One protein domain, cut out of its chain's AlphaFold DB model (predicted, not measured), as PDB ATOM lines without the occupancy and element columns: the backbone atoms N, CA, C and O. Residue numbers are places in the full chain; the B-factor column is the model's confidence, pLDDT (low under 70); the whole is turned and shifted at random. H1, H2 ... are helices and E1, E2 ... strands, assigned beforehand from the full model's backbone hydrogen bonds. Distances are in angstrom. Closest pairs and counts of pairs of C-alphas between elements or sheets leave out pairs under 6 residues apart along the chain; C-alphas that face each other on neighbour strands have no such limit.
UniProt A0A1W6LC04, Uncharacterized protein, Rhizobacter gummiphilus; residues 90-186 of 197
ATOM      1  N   THR A  90     141.984 164.899 140.707       90.25
ATOM      2  CA  THR A  90     141.369 164.396 139.482       90.25
ATOM      3  C   THR A  90     140.223 165.325 139.108       90.25
ATOM      4  O   THR A  90     139.333 165.576 139.922       90.25
ATOM      5  N   ARG A  91     140.234 165.836 137.875       91.12
ATOM      6  CA  ARG A  91     139.186 166.715 137.347       91.12
ATOM      7  C   ARG A  91     138.265 165.957 136.402       91.12
ATOM      8  O   ARG A  91     138.701 165.487 135.354       91.12
ATOM      9  N   TYR A  92     136.984 165.926 136.739       94.31
ATOM     10  CA  TYR A  92     135.905 165.425 135.897       94.31
ATOM     11  C   TYR A  92     135.227 166.614 135.220       94.31
ATOM     12  O   TYR A  92     134.837 167.561 135.900       94.31
ATOM     13  N   ILE A  93     135.061 166.582 133.896       93.12
ATOM     14  CA  ILE A  93     134.403 167.661 133.143       93.12
ATOM     15  C   ILE A  93     133.312 167.064 132.259       93.12
ATOM     16  O   ILE A  93     133.594 166.239 131.394       93.12
ATOM     17  N   GLU A  94     132.077 167.529 132.431       95.31
ATOM     18  CA  GLU A  94     131.044 167.376 131.411       95.31
ATOM     19  C   GLU A  94     131.169 168.544 130.432       95.31
ATOM     20  O   GLU A  94     131.155 169.713 130.828       95.31
ATOM     21  N   VAL A  95     131.277 168.223 129.148       91.31
ATOM     22  CA  VAL A  95     131.474 169.189 128.068       91.31
ATOM     23  C   VAL A  95     130.194 169.296 127.244       91.31
ATOM     24  O   VAL A  95     129.555 168.285 126.955       91.31
ATOM     25  N   ASP A  96     129.814 170.515 126.869       90.38
ATOM     26  CA  ASP A  96     128.651 170.783 126.020       90.38
ATOM     27  C   ASP A  96     128.985 170.629 124.518       90.38
ATOM     28  O   ASP A  96     130.135 170.400 124.131       90.38
ATOM     29  N   ALA A  97     127.986 170.766 123.645       88.06
ATOM     30  CA  ALA A  97     128.149 170.611 122.195       88.06
ATOM     31  C   ALA A  97     129.137 171.617 121.563       88.06
ATOM     32  O   ALA A  97     129.726 171.344 120.518       88.06
ATOM     33  N   ASP A  98     129.351 172.770 122.201       84.56
ATOM     34  CA  ASP A  98     130.282 173.823 121.776       84.56
ATOM     35  C   ASP A  98     131.727 173.618 122.278       84.56
ATOM     36  O   ASP A  98     132.593 174.487 122.091       84.56
ATOM     37  N   LEU A  99     131.981 172.454 122.886       84.94
ATOM     38  CA  LEU A  99     133.220 172.061 123.547       84.94
ATOM     39  C   LEU A  99     133.560 172.877 124.800       84.94
ATOM     40  O   LEU A  99     134.675 172.755 125.308       84.94
ATOM     41  N   GLN A 100     132.638 173.688 125.320       87.19
ATOM     42  CA  GLN A 100     132.844 174.400 126.577       87.19
ATOM     43  C   GLN A 100     132.454 173.531 127.780       87.19
ATOM     44  O   GLN A 100     131.515 172.730 127.690       87.19
ATOM     45  N   PRO A 101     133.113 173.706 128.938       90.06
ATOM     46  CA  PRO A 101     132.681 173.084 130.180       90.06
ATOM     47  C   PRO A 101     131.232 173.454 130.527       90.06
ATOM     48  O   PRO A 101     130.820 174.619 130.492       90.06
ATOM     49  N   LYS A 102     130.445 172.432 130.855       95.06
ATOM     50  CA  LYS A 102     129.066 172.548 131.335       95.06
ATOM     51  C   LYS A 102     128.995 172.309 132.839       95.06
ATOM     52  O   LYS A 102     128.338 173.075 133.544       95.06
ATOM     53  N   ARG A 103     129.682 171.265 133.307       97.69
ATOM     54  CA  ARG A 103     129.837 170.893 134.719       97.69
ATOM     55  C   ARG A 103     131.261 170.415 134.983       97.69
ATOM     56  O   ARG A 103     131.884 169.835 134.097       97.69
ATOM     57  N   GLN A 104     131.753 170.620 136.196       95.94
ATOM     58  CA  GLN A 104     133.088 170.212 136.628       95.94
ATOM     59  C   GLN A 104     133.064 169.710 138.072       95.94
ATOM     60  O   GLN A 104     132.384 170.298 138.913       95.94
ATOM     61  N   VAL A 105     133.844 168.668 138.365       97.38
ATOM     62  CA  VAL A 105     134.196 168.265 139.734       97.38
ATOM     63  C   VAL A 105     135.707 168.116 139.849       97.38
ATOM     64  O   VAL A 105     136.307 167.419 139.033       97.38
ATOM     65  N   ASP A 106     136.300 168.715 140.879       94.31
ATOM     66  CA  ASP A 106     137.701 168.512 141.248       94.31
ATOM     67  C   ASP A 106     137.763 167.687 142.534       94.31
ATOM     68  O   ASP A 106     137.340 168.153 143.592       94.31
ATOM     69  N   LEU A 107     138.252 166.448 142.432       92.25
ATOM     70  CA  LEU A 107     138.419 165.510 143.543       92.25
ATOM     71  C   LEU A 107     139.883 165.480 143.980       92.25
ATOM     72  O   LEU A 107     140.738 164.990 143.246       92.25
ATOM     73  N   PHE A 108     140.164 165.981 145.177       91.69
ATOM     74  CA  PHE A 108     141.511 166.085 145.732       91.69
ATOM     75  C   PHE A 108     141.931 164.806 146.463       91.69
ATOM     76  O   PHE A 108     141.093 164.044 146.948       91.69
ATOM     77  N   GLY A 109     143.242 164.583 146.589       86.06
ATOM     78  CA  GLY A 109     143.809 163.403 147.253       86.06
ATOM     79  C   GLY A 109     143.390 163.245 148.720       86.06
ATOM     80  O   GLY A 109     143.326 162.128 149.227       86.06
ATOM     81  N   ASN A 110     143.031 164.340 149.394       88.31
ATOM     82  CA  ASN A 110     142.464 164.332 150.746       88.31
ATOM     83  C   ASN A 110     140.932 164.132 150.786       88.31
ATOM     84  O   ASN A 110     140.316 164.356 151.825       88.31
ATOM     85  N   SER A 111     140.313 163.720 149.675       90.75
ATOM     86  CA  SER A 111     138.859 163.550 149.502       90.75
ATOM     87  C   SER A 111     138.029 164.838 149.548       90.75
ATOM     88  O   SER A 111     136.798 164.772 149.482       90.75
ATOM     89  N   CYS A 112     138.652 166.018 149.612       92.62
ATOM     90  CA  CYS A 112     137.932 167.259 149.362       92.62
ATOM     91  C   CYS A 112     137.421 167.279 147.915       92.62
ATOM     92  O   CYS A 112     138.107 166.834 146.993       92.62
ATOM     93  N   THR A 113     136.212 167.797 147.717       95.88
ATOM     94  CA  THR A 113     135.583 167.911 146.399       95.88
ATOM     95  C   THR A 113     135.085 169.328 146.162       95.88
ATOM     96  O   THR A 113     134.415 169.917 147.012       95.88
ATOM     97  N   LEU A 114     135.410 169.868 144.990       95.56
ATOM     98  CA  LEU A 114     134.844 171.113 144.470       95.56
ATOM     99  C   LEU A 114     133.951 170.805 143.280       95.56
ATOM    100  O   LEU A 114     134.248 169.891 142.515       95.56
ATOM    101  N   ARG A 115     132.863 171.551 143.119       97.44
ATOM    102  CA  ARG A 115     131.833 171.291 142.119       97.44
ATOM    103  C   ARG A 115     131.378 172.602 141.499       97.44
ATOM    104  O   ARG A 115     130.910 173.486 142.202       97.44
ATOM    105  N   TYR A 116     131.405 172.670 140.173       96.50
ATOM    106  CA  TYR A 116     131.001 173.855 139.425       96.50
ATOM    107  C   TYR A 116     130.035 173.506 138.294       96.50
ATOM    108  O   TYR A 116     130.213 172.512 137.590       96.50
ATOM    109  N   ASP A 117     129.042 174.357 138.074       96.88
ATOM    110  CA  ASP A 117     128.242 174.402 136.846       96.88
ATOM    111  C   ASP A 117     128.075 175.853 136.392       96.88
ATOM    112  O   ASP A 117     128.677 176.768 136.943       96.88
ATOM    113  N   ARG A 118     127.273 176.089 135.354       92.75
ATOM    114  CA  ARG A 118     127.048 177.444 134.833       92.75
ATOM    115  C   ARG A 118     126.266 178.355 135.792       92.75
ATOM    116  O   ARG A 118     126.314 179.564 135.597       92.75
ATOM    117  N   GLN A 119     125.569 177.816 136.796       92.81
ATOM    118  CA  GLN A 119     124.854 178.603 137.813       92.81
ATOM    119  C   GLN A 119     125.775 178.937 138.995       92.81
ATOM    120  O   GLN A 119     125.808 180.074 139.470       92.81
ATOM    121  N   HIS A 120     126.573 177.961 139.426       94.44
ATOM    122  CA  HIS A 120     127.619 178.098 140.430       94.44
ATOM    123  C   HIS A 120     128.997 177.967 139.773       94.44
ATOM    124  O   HIS A 120     129.688 176.957 139.905       94.44
ATOM    125  N   TRP A 121     129.376 178.987 138.999       91.81
ATOM    126  CA  TRP A 121     130.575 178.921 138.162       91.81
ATOM    127  C   TRP A 121     131.826 179.501 138.817       91.81
ATOM    128  O   TRP A 121     132.911 179.338 138.270       91.81
ATOM    129  N   VAL A 122     131.697 180.186 139.953       84.50
ATOM    130  CA  VAL A 122     132.812 180.821 140.667       84.50
ATOM    131  C   VAL A 122     132.494 180.985 142.149       84.50
ATOM    132  O   VAL A 122     131.374 181.351 142.530       84.50
ATOM    133  N   ASP A 123     133.500 180.742 142.983       88.06
ATOM    134  CA  ASP A 123     133.427 180.871 144.433       88.06
ATOM    135  C   ASP A 123     134.781 181.257 145.056       88.06
ATOM    136  O   ASP A 123     135.685 181.767 144.386       88.06
ATOM    137  N   ALA A 124     134.929 181.075 146.372       84.12
ATOM    138  CA  ALA A 124     136.202 181.318 147.036       84.12
ATOM    139  C   ALA A 124     137.256 180.240 146.773       84.12
ATOM    140  O   ALA A 124     138.397 180.488 147.135       84.12
ATOM    141  N   TYR A 125     136.949 179.093 146.176       85.75
ATOM    142  CA  TYR A 125     137.911 178.019 145.916       85.75
ATOM    143  C   TYR A 125     138.446 178.041 144.488       85.75
ATOM    144  O   TYR A 125     139.629 177.791 144.279       85.75
ATOM    145  N   GLY A 126     137.617 178.421 143.523       85.56
ATOM    146  CA  GLY A 126     137.976 178.381 142.116       85.56
ATOM    147  C   GLY A 126     136.826 178.789 141.209       85.56
ATOM    148  O   GLY A 126     135.966 179.594 141.573       85.56
ATOM    149  N   MET A 127     136.851 178.259 139.990       87.38
ATOM    150  CA  MET A 127     135.826 178.502 138.983       87.38
ATOM    151  C   MET A 127     135.693 177.315 138.026       87.38
ATOM    152  O   MET A 127     136.618 176.508 137.875       87.38
ATOM    153  N   LEU A 128     134.549 177.247 137.344       89.69
ATOM    154  CA  LEU A 128     134.334 176.381 136.191       89.69
ATOM    155  C   LEU A 128     135.403 176.671 135.127       89.69
ATOM    156  O   LEU A 128     135.753 177.827 134.901       89.69
ATOM    157  N   GLY A 129     135.906 175.632 134.457       83.44
ATOM    158  CA  GLY A 129     136.864 175.800 133.368       83.44
ATOM    159  C   GLY A 129     136.381 176.780 132.289       83.44
ATOM    160  O   GLY A 129     135.221 176.761 131.874       83.44
ATOM    161  N   ASP A 130     137.302 177.611 131.811       79.62
ATOM    162  CA  ASP A 130     137.052 178.726 130.891       79.62
ATOM    163  C   ASP A 130     137.581 178.489 129.467       79.62
ATOM    164  O   ASP A 130     137.467 179.350 128.588       79.62
ATOM    165  N   ALA A 131     138.150 177.307 129.231       77.88
ATOM    166  CA  ALA A 131     138.741 176.911 127.967       77.88
ATOM    167  C   ALA A 131     137.945 175.788 127.297       77.88
ATOM    168  O   ALA A 131     137.524 174.824 127.941       77.88
ATOM    169  N   LYS A 132     137.841 175.865 125.966       81.94
ATOM    170  CA  LYS A 132     137.288 174.781 125.153       81.94
ATOM    171  C   LYS A 132     138.126 173.514 125.289       81.94
ATOM    172  O   LYS A 132     139.352 173.542 125.144       81.94
ATOM    173  N   ILE A 133     137.453 172.389 125.484       80.69
ATOM    174  CA  ILE A 133     138.081 171.077 125.579       80.69
ATOM    175  C   ILE A 133     138.320 170.535 124.171       80.69
ATOM    176  O   ILE A 133     137.403 170.129 123.459       80.69
ATOM    177  N   ASN A 134     139.585 170.519 123.759       76.19
ATOM    178  CA  ASN A 134     139.997 169.883 122.515       76.19
ATOM    179  C   ASN A 134     140.308 168.400 122.771       76.19
ATOM    180  O   ASN A 134     141.357 168.077 123.329       76.19
ATOM    181  N   ARG A 135     139.421 167.508 122.309       68.94
ATOM    182  CA  ARG A 135     139.564 166.041 122.420       68.94
ATOM    183  C   ARG A 135     140.825 165.490 121.741       68.94
ATOM    184  O   ARG A 135     141.301 164.427 122.110       68.94
ATOM    185  N   ASN A 136     141.382 166.234 120.785       71.00
ATOM    186  CA  ASN A 136     142.567 165.849 120.020       71.00
ATOM    187  C   ASN A 136     143.846 166.532 120.528       71.00
ATOM    188  O   ASN A 136     144.877 166.491 119.855       71.00
ATOM    189  N   ARG A 137     143.799 167.225 121.676       65.25
ATOM    190  CA  ARG A 137     144.975 167.916 122.208       65.25
ATOM    191  C   ARG A 137     146.033 166.881 122.629       65.25
ATOM    192  O   ARG A 137     145.704 165.972 123.389       65.25
ATOM    193  N   PRO A 138     147.302 167.030 122.205       64.75
ATOM    194  CA  PRO A 138     148.401 166.251 122.768       64.75
ATOM    195  C   PRO A 138     148.440 166.413 124.289       64.75
ATOM    196  O   PRO A 138     148.095 167.487 124.790       64.75
ATOM    197  N   ALA A 139     148.878 165.373 125.007       62.22
ATOM    198  CA  ALA A 139     149.015 165.416 126.461       62.22
ATOM    199  C   ALA A 139     149.804 166.673 126.871       62.22
ATOM    200  O   ALA A 139     150.977 166.833 126.533       62.22
ATOM    201  N   GLY A 140     149.107 167.611 127.512       62.66
ATOM    202  CA  GLY A 140     149.691 168.856 127.994       62.66
ATOM    203  C   GLY A 140     150.243 168.686 129.405       62.66
ATOM    204  O   GLY A 140     150.392 167.575 129.905       62.66
ATOM    205  N   SER A 141     150.449 169.802 130.103       56.78
ATOM    206  CA  SER A 141     150.777 169.818 131.537       56.78
ATOM    207  C   SER A 141     149.723 169.142 132.431       56.78
ATOM    208  O   SER A 141     150.017 168.824 133.573       56.78
ATOM    209  N   TRP A 142     148.521 168.892 131.903       56.41
ATOM    210  CA  TRP A 142     147.421 168.189 132.572       56.41
ATOM    211  C   TRP A 142     147.406 166.671 132.320       56.41
ATOM    212  O   TRP A 142     146.487 165.989 132.758       56.41
ATOM    213  N   GLY A 143     148.396 166.135 131.600       67.75
ATOM    214  CA  GLY A 143     148.446 164.719 131.242       67.75
ATOM    215  C   GLY A 143     147.462 164.335 130.134       67.75
ATOM    216  O   GLY A 143     147.038 165.171 129.329       67.75
ATOM    217  N   ARG A 144     147.158 163.036 130.054       71.81
ATOM    218  CA  ARG A 144     146.181 162.461 129.122       71.81
ATOM    219  C   ARG A 144     144.819 162.431 129.814       71.81
ATOM    220  O   ARG A 144     144.730 161.975 130.947       71.81
ATOM    221  N   SER A 145     143.785 162.918 129.139       80.12
ATOM    222  CA  SER A 145     142.404 162.784 129.606       80.12
ATOM    223  C   SER A 145     141.789 161.511 129.039       80.12
ATOM    224  O   SER A 145     142.083 161.140 127.900       80.12
ATOM    225  N   GLU A 146     140.922 160.879 129.818       84.19
ATOM    226  CA  GLU A 146     140.158 159.698 129.422       84.19
ATOM    227  C   GLU A 146     138.663 160.025 129.455       84.19
ATOM    228  O   GLU A 146     138.220 160.895 130.211       84.19
ATOM    229  N   GLU A 147     137.891 159.375 128.588       90.00
ATOM    230  CA  GLU A 147     136.439 159.523 128.571       90.00
ATOM    231  C   GLU A 147     135.823 158.618 129.640       90.00
ATOM    232  O   GLU A 147     136.132 157.429 129.704       90.00
ATOM    233  N   VAL A 148     134.945 159.185 130.467       92.12
ATOM    234  CA  VAL A 148     134.189 158.462 131.498       92.12
ATOM    235  C   VAL A 148     132.723 158.360 131.107       92.12
ATOM    236  O   VAL A 148     132.200 159.183 130.350       92.12
ATOM    237  N   SER A 149     132.026 157.364 131.649       95.81
ATOM    238  CA  SER A 149     130.594 157.219 131.391       95.81
ATOM    239  C   SER A 149     129.785 158.354 132.032       95.81
ATOM    240  O   SER A 149     130.147 158.906 133.075       95.81
ATOM    241  N   ALA A 150     128.622 158.668 131.457       95.81
ATOM    242  CA  ALA A 150     127.708 159.645 132.048       95.81
ATOM    243  C   ALA A 150     127.260 159.241 133.465       95.81
ATOM    244  O   ALA A 150     127.094 160.106 134.325       95.81
ATOM    245  N   GLN A 151     127.086 157.935 133.708       97.81
ATOM    246  CA  GLN A 151     126.722 157.386 135.016       97.81
ATOM    247  C   GLN A 151     127.820 157.635 136.055       97.81
ATOM    248  O   GLN A 151     127.521 158.076 137.162       97.81
ATOM    249  N   GLU A 152     129.079 157.402 135.686       96.94
ATOM    250  CA  GLU A 152     130.232 157.669 136.546       96.94
ATOM    251  C   GLU A 152     130.326 159.155 136.901       96.94
ATOM    252  O   GLU A 152     130.420 159.505 138.079       96.94
ATOM    253  N   PHE A 153     130.190 160.041 135.909       97.62
ATOM    254  CA  PHE A 153     130.165 161.479 136.169       97.62
ATOM    255  C   PHE A 153     129.016 161.863 137.111       97.62
ATOM    256  O   PHE A 153     129.225 162.643 138.039       97.62
ATOM    257  N   GLN A 154     127.804 161.320 136.913       98.19
ATOM    258  CA  GLN A 154     126.675 161.614 137.806       98.19
ATOM    259  C   GLN A 154     126.935 161.152 139.244       98.19
ATOM    260  O   GLN A 154     126.557 161.861 140.174       98.19
ATOM    261  N   ALA A 155     127.585 160.003 139.438       97.75
ATOM    262  CA  ALA A 155     127.919 159.515 140.772       97.75
ATOM    263  C   ALA A 155     128.877 160.474 141.496       97.75
ATOM    264  O   ALA A 155     128.617 160.860 142.636       97.75
ATOM    265  N   VAL A 156     129.938 160.922 140.816       97.31
ATOM    266  CA  VAL A 156     130.912 161.877 141.377       97.31
ATOM    267  C   VAL A 156     130.269 163.249 141.619       97.31
ATOM    268  O   VAL A 156     130.503 163.874 142.653       97.31
ATOM    269  N   TRP A 157     129.406 163.699 140.708       98.06
ATOM    270  CA  TRP A 157     128.646 164.944 140.830       98.06
ATOM    271  C   TRP A 157     127.740 164.961 142.067       98.06
ATOM    272  O   TRP A 157     127.794 165.904 142.859       98.06
ATOM    273  N   ALA A 158     126.944 163.904 142.257       98.06
ATOM    274  CA  ALA A 158     126.057 163.762 143.409       98.06
ATOM    275  C   ALA A 158     126.842 163.636 144.725       98.06
ATOM    276  O   ALA A 158     126.463 164.232 145.732       98.06
ATOM    277  N   ALA A 159     127.966 162.913 144.718       97.19
ATOM    278  CA  ALA A 159     128.835 162.798 145.886       97.19
ATOM    279  C   ALA A 159     129.435 164.154 146.300       97.19
ATOM    280  O   ALA A 159     129.471 164.465 147.489       97.19
ATOM    281  N   ALA A 160     129.861 164.979 145.337       97.38
ATOM    282  CA  ALA A 160     130.383 166.315 145.615       97.38
ATOM    283  C   ALA A 160     129.303 167.261 146.171       97.38
ATOM    284  O   ALA A 160     129.582 168.051 147.069       97.38
ATOM    285  N   GLU A 161     128.060 167.157 145.688       96.50
ATOM    286  CA  GLU A 161     126.914 167.909 146.221       96.50
ATOM    287  C   GLU A 161     126.562 167.514 147.663       96.50
ATOM    288  O   GLU A 161     126.238 168.372 148.481       96.50
ATOM    289  N   ALA A 162     126.671 166.227 147.998       96.81
ATOM    290  CA  ALA A 162     126.495 165.736 149.365       96.81
ATOM    291  C   ALA A 162     127.707 166.020 150.280       96.81
ATOM    292  O   ALA A 162     127.645 165.773 151.487       96.81
ATOM    293  N   GLY A 163     128.817 166.510 149.722       94.94
ATOM    294  CA  GLY A 163     130.067 166.756 150.431       94.94
ATOM    295  C   GLY A 163     130.004 167.943 151.395       94.94
ATOM    296  O   GLY A 163     129.276 168.916 151.198       94.94
ATOM    297  N   SER A 164     130.848 167.911 152.429       94.31
ATOM    298  CA  SER A 164     130.902 168.948 153.474       94.31
ATOM    299  C   SER A 164     131.311 170.335 152.966       94.31
ATOM    300  O   SER A 164     131.004 171.339 153.608       94.31
ATOM    301  N   LEU A 165     131.986 170.412 151.814       94.94
ATOM    302  CA  LEU A 165     132.403 171.675 151.205       94.94
ATOM    303  C   LEU A 165     131.295 172.353 150.399       94.94
ATOM    304  O   LEU A 165     131.381 173.561 150.182       94.94
ATOM    305  N   TRP A 166     130.257 171.634 149.964       97.06
ATOM    306  CA  TRP A 166     129.235 172.205 149.086       97.06
ATOM    307  C   TRP A 166     128.501 173.416 149.694       97.06
ATOM    308  O   TRP A 166     128.433 174.458 149.034       97.06
ATOM    309  N   PRO A 167     128.055 173.390 150.968       97.44
ATOM    310  CA  PRO A 167     127.461 174.573 151.593       97.44
ATOM    311  C   PRO A 167     128.407 175.782 151.631       97.44
ATOM    312  O   PRO A 167     127.967 176.926 151.522       97.44
ATOM    313  N   GLN A 168     129.714 175.543 151.766       94.25
ATOM    314  CA  GLN A 168     130.721 176.599 151.816       94.25
ATOM    315  C   GLN A 168     131.032 177.170 150.422       94.25
ATOM    316  O   GLN A 168     131.208 178.383 150.295       94.25
ATOM    317  N   GLN A 169     131.034 176.334 149.380       94.75
ATOM    318  CA  GLN A 169     131.099 176.777 147.981       94.75
ATOM    319  C   GLN A 169     129.917 177.709 147.679       94.75
ATOM    320  O   GLN A 169     130.120 178.873 147.341       94.75
ATOM    321  N   LEU A 170     128.686 177.274 147.976       95.50
ATOM    322  CA  LEU A 170     127.481 178.097 147.813       95.50
ATOM    323  C   LEU A 170     127.554 179.423 148.579       95.50
ATOM    324  O   LEU A 170     127.299 180.483 148.007       95.50
ATOM    325  N   LYS A 171     127.950 179.387 149.857       94.75
ATOM    326  CA  LYS A 171     128.087 180.586 150.698       94.75
ATOM    327  C   LYS A 171     129.110 181.583 150.153       94.75
ATOM    328  O   LYS A 171     128.974 182.782 150.378       94.75
ATOM    329  N   THR A 172     130.148 181.092 149.484       88.62
ATOM    330  CA  THR A 172     131.224 181.920 148.927       88.62
ATOM    331  C   THR A 172     131.078 182.169 147.430       88.62
ATOM    332  O   THR A 172     131.999 182.708 146.815       88.62
ATOM    333  N   SER A 173     129.929 181.802 146.853       89.31
ATOM    334  CA  SER A 173     129.655 182.004 145.439       89.31
ATOM    335  C   SER A 173     129.717 183.480 145.072       89.31
ATOM    336  O   SER A 173     129.231 184.345 145.799       89.31
ATOM    337  N   ARG A 174     130.302 183.750 143.906       81.31
ATOM    338  CA  ARG A 174     130.445 185.102 143.354       81.31
ATOM    339  C   ARG A 174     129.668 185.288 142.056       81.31
ATOM    340  O   ARG A 174     129.823 186.297 141.385       81.31
ATOM    341  N   SER A 175     128.813 184.337 141.675       78.94
ATOM    342  CA  SER A 175     128.035 184.453 140.434       78.94
ATOM    343  C   SER A 175     127.088 185.658 140.460       78.94
ATOM    344  O   SER A 175     126.944 186.343 139.455       78.94
ATOM    345  N   ALA A 176     126.516 186.004 141.618       75.94
ATOM    346  CA  ALA A 176     125.650 187.178 141.744       75.94
ATOM    347  C   ALA A 176     126.379 188.509 141.466       75.94
ATOM    348  O   ALA A 176     125.781 189.434 140.918       75.94
ATOM    349  N   THR A 177     127.661 188.612 141.826       70.31
ATOM    350  CA  THR A 177     128.480 189.822 141.647       70.31
ATOM    351  C   THR A 177     129.222 189.836 140.311       70.31
ATOM    352  O   THR A 177     129.350 190.886 139.687       70.31
ATOM    353  N   MET A 178     129.673 188.674 139.833       66.38
ATOM    354  CA  MET A 178     130.430 188.520 138.584       66.38
ATOM    355  C   MET A 178     129.547 188.261 137.352       66.38
ATOM    356  O   MET A 178     130.052 188.213 136.229       66.38
ATOM    357  N   GLY A 179     128.238 188.113 137.553       73.50
ATOM    358  CA  GLY A 179     127.255 187.820 136.519       73.50
ATOM    359  C   GLY A 179     126.791 186.365 136.550       73.50
ATOM    360  O   GLY A 179     127.572 185.431 136.725       73.50
ATOM    361  N   ASN A 180     125.494 186.164 136.315       76.94
ATOM    362  CA  ASN A 180     124.854 184.842 136.364       76.94
ATOM    363  C   ASN A 180     125.299 183.890 135.238       76.94
ATOM    364  O   ASN A 180     124.875 182.739 135.207       76.94
ATOM    365  N   VAL A 181     126.118 184.371 134.298       78.69
ATOM    366  CA  VAL A 181     126.668 183.591 133.189       78.69
ATOM    367  C   VAL A 181     128.184 183.794 133.164       78.69
ATOM    368  O   VAL A 181     128.624 184.947 133.195       78.69
ATOM    369  N   PRO A 182     128.986 182.719 133.051       79.00
ATOM    370  CA  PRO A 182     130.428 182.837 132.902       79.00
ATOM    371  C   PRO A 182     130.826 183.765 131.751       79.00
ATOM    372  O   PRO A 182     130.307 183.662 130.636       79.00
ATOM    373  N   ILE A 183     131.796 184.646 131.996       73.31
ATOM    374  CA  ILE A 183     132.184 185.697 131.043       73.31
ATOM    375  C   ILE A 183     132.692 185.148 129.697       73.31
ATOM    376  O   ILE A 183     132.511 185.772 128.652       73.31
ATOM    377  N   TRP A 184     133.281 183.950 129.697       73.06
ATOM    378  CA  TRP A 184     133.753 183.275 128.485       73.06
ATOM    379  C   TRP A 184     132.634 182.691 127.617       73.06
ATOM    380  O   TRP A 184     132.880 182.347 126.462       73.06
ATOM    381  N   LEU A 185     131.408 182.593 128.142       76.19
ATOM    382  CA  LEU A 185     130.224 182.218 127.365       76.19
ATOM    383  C   LEU A 185     129.509 183.435 126.770       76.19
ATOM    384  O   LEU A 185     128.793 183.299 125.784       76.19
ATOM    385  N   THR A 186     129.706 184.629 127.335       72.00
ATOM    386  CA  THR A 186     129.051 185.858 126.858       72.00
ATOM    387  C   THR A 186     129.898 186.640 125.852       72.00
ATOM    388  O   THR A 186     129.381 187.527 125.174       72.00
TER     389      THR A 186
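This is residues 90 to 186 of the 197 residues of an uncharacterized protein of Rhizobacter gummiphilus (UniProt A0A1W6LC04). A small three-stranded sheet has one helix, H1, laid across one face, while a long link passes over the other face with residues 125 to 129 and then swings out beyond the edge strand E1. Three short helices, H2, H3 and H4, follow one another from the E3 edge, with H3 and H4 away from the sheet. The printed part has 97 residues with three named strands and then four named helices, in the order E1, E2, E3, H1, H2, H3, H4; the sheet order is E1 - E2 - E3, antiparallel throughout. The class is mixed, helices and strands, with under half of the residues in named elements. The whole is compact, with a radius of gyration of the C-alphas of 13.4 A, and spans 37 by 33 by 25 A.

E1 is residues 90 to 95, 15.8 A long, beginning at C-alpha 90 (141.369, 164.396, 139.482). E2 is residues 101 to 108, 19.2 A, and E3 residues 113 to 117, 13.7 A. H1 is residues 150 to 161, 16.4 A, beginning at C-alpha 150 (127.708, 159.645, 132.048). H2 is residues 166 to 171, 8.6 A; H3 is residues 175 to 178, 5.1 A; H4 is residues 183 to 186, 5.2 A, ending at C-alpha 186 (129.051, 185.858, 126.858).

E1, E2 and E3 form a meander, each strand the antiparallel neighbour of the one before. E1 and E2 are a hairpin at 170 degrees, with N 92 and O 105 within hydrogen-bond range at 2.8 A. E2 and E3 are a hairpin at 174 degrees, with N 106 and O 114 within hydrogen-bond range at 2.9 A. H1 is on one face of this sheet, making two layers, helix over sheet, at a height over the sheet of 8.8 A. It runs across the strands, at 64 degrees to E1 on the local plane. The closest C-alphas of E3 and H1 are those of Thr 113 and Ala 160, 5.5 A apart. H2 only grazes the sheet with residues 166 to 170. H1 and H2 are close but not clearly touching, Ala 160 and Trp 166 having the closest C-alphas, 6.9 A. H3 and H4 are not on the sheet, and are apart from each other. In H1 and H2 every O i to N i+4 pair is within hydrogen-bond range; H3 and H4 are too short for such a pair.

The C-alphas farthest apart, those of Pro 138 and Lys 171, are 37.4 A apart. The printed part has no cut. The link from E3 to H1, residues 118 to 149, is long; the other links are tight. The mean pLDDT of the printed part is 86.7; residue 135, residues 137 to 143 and residue 178 are under 70.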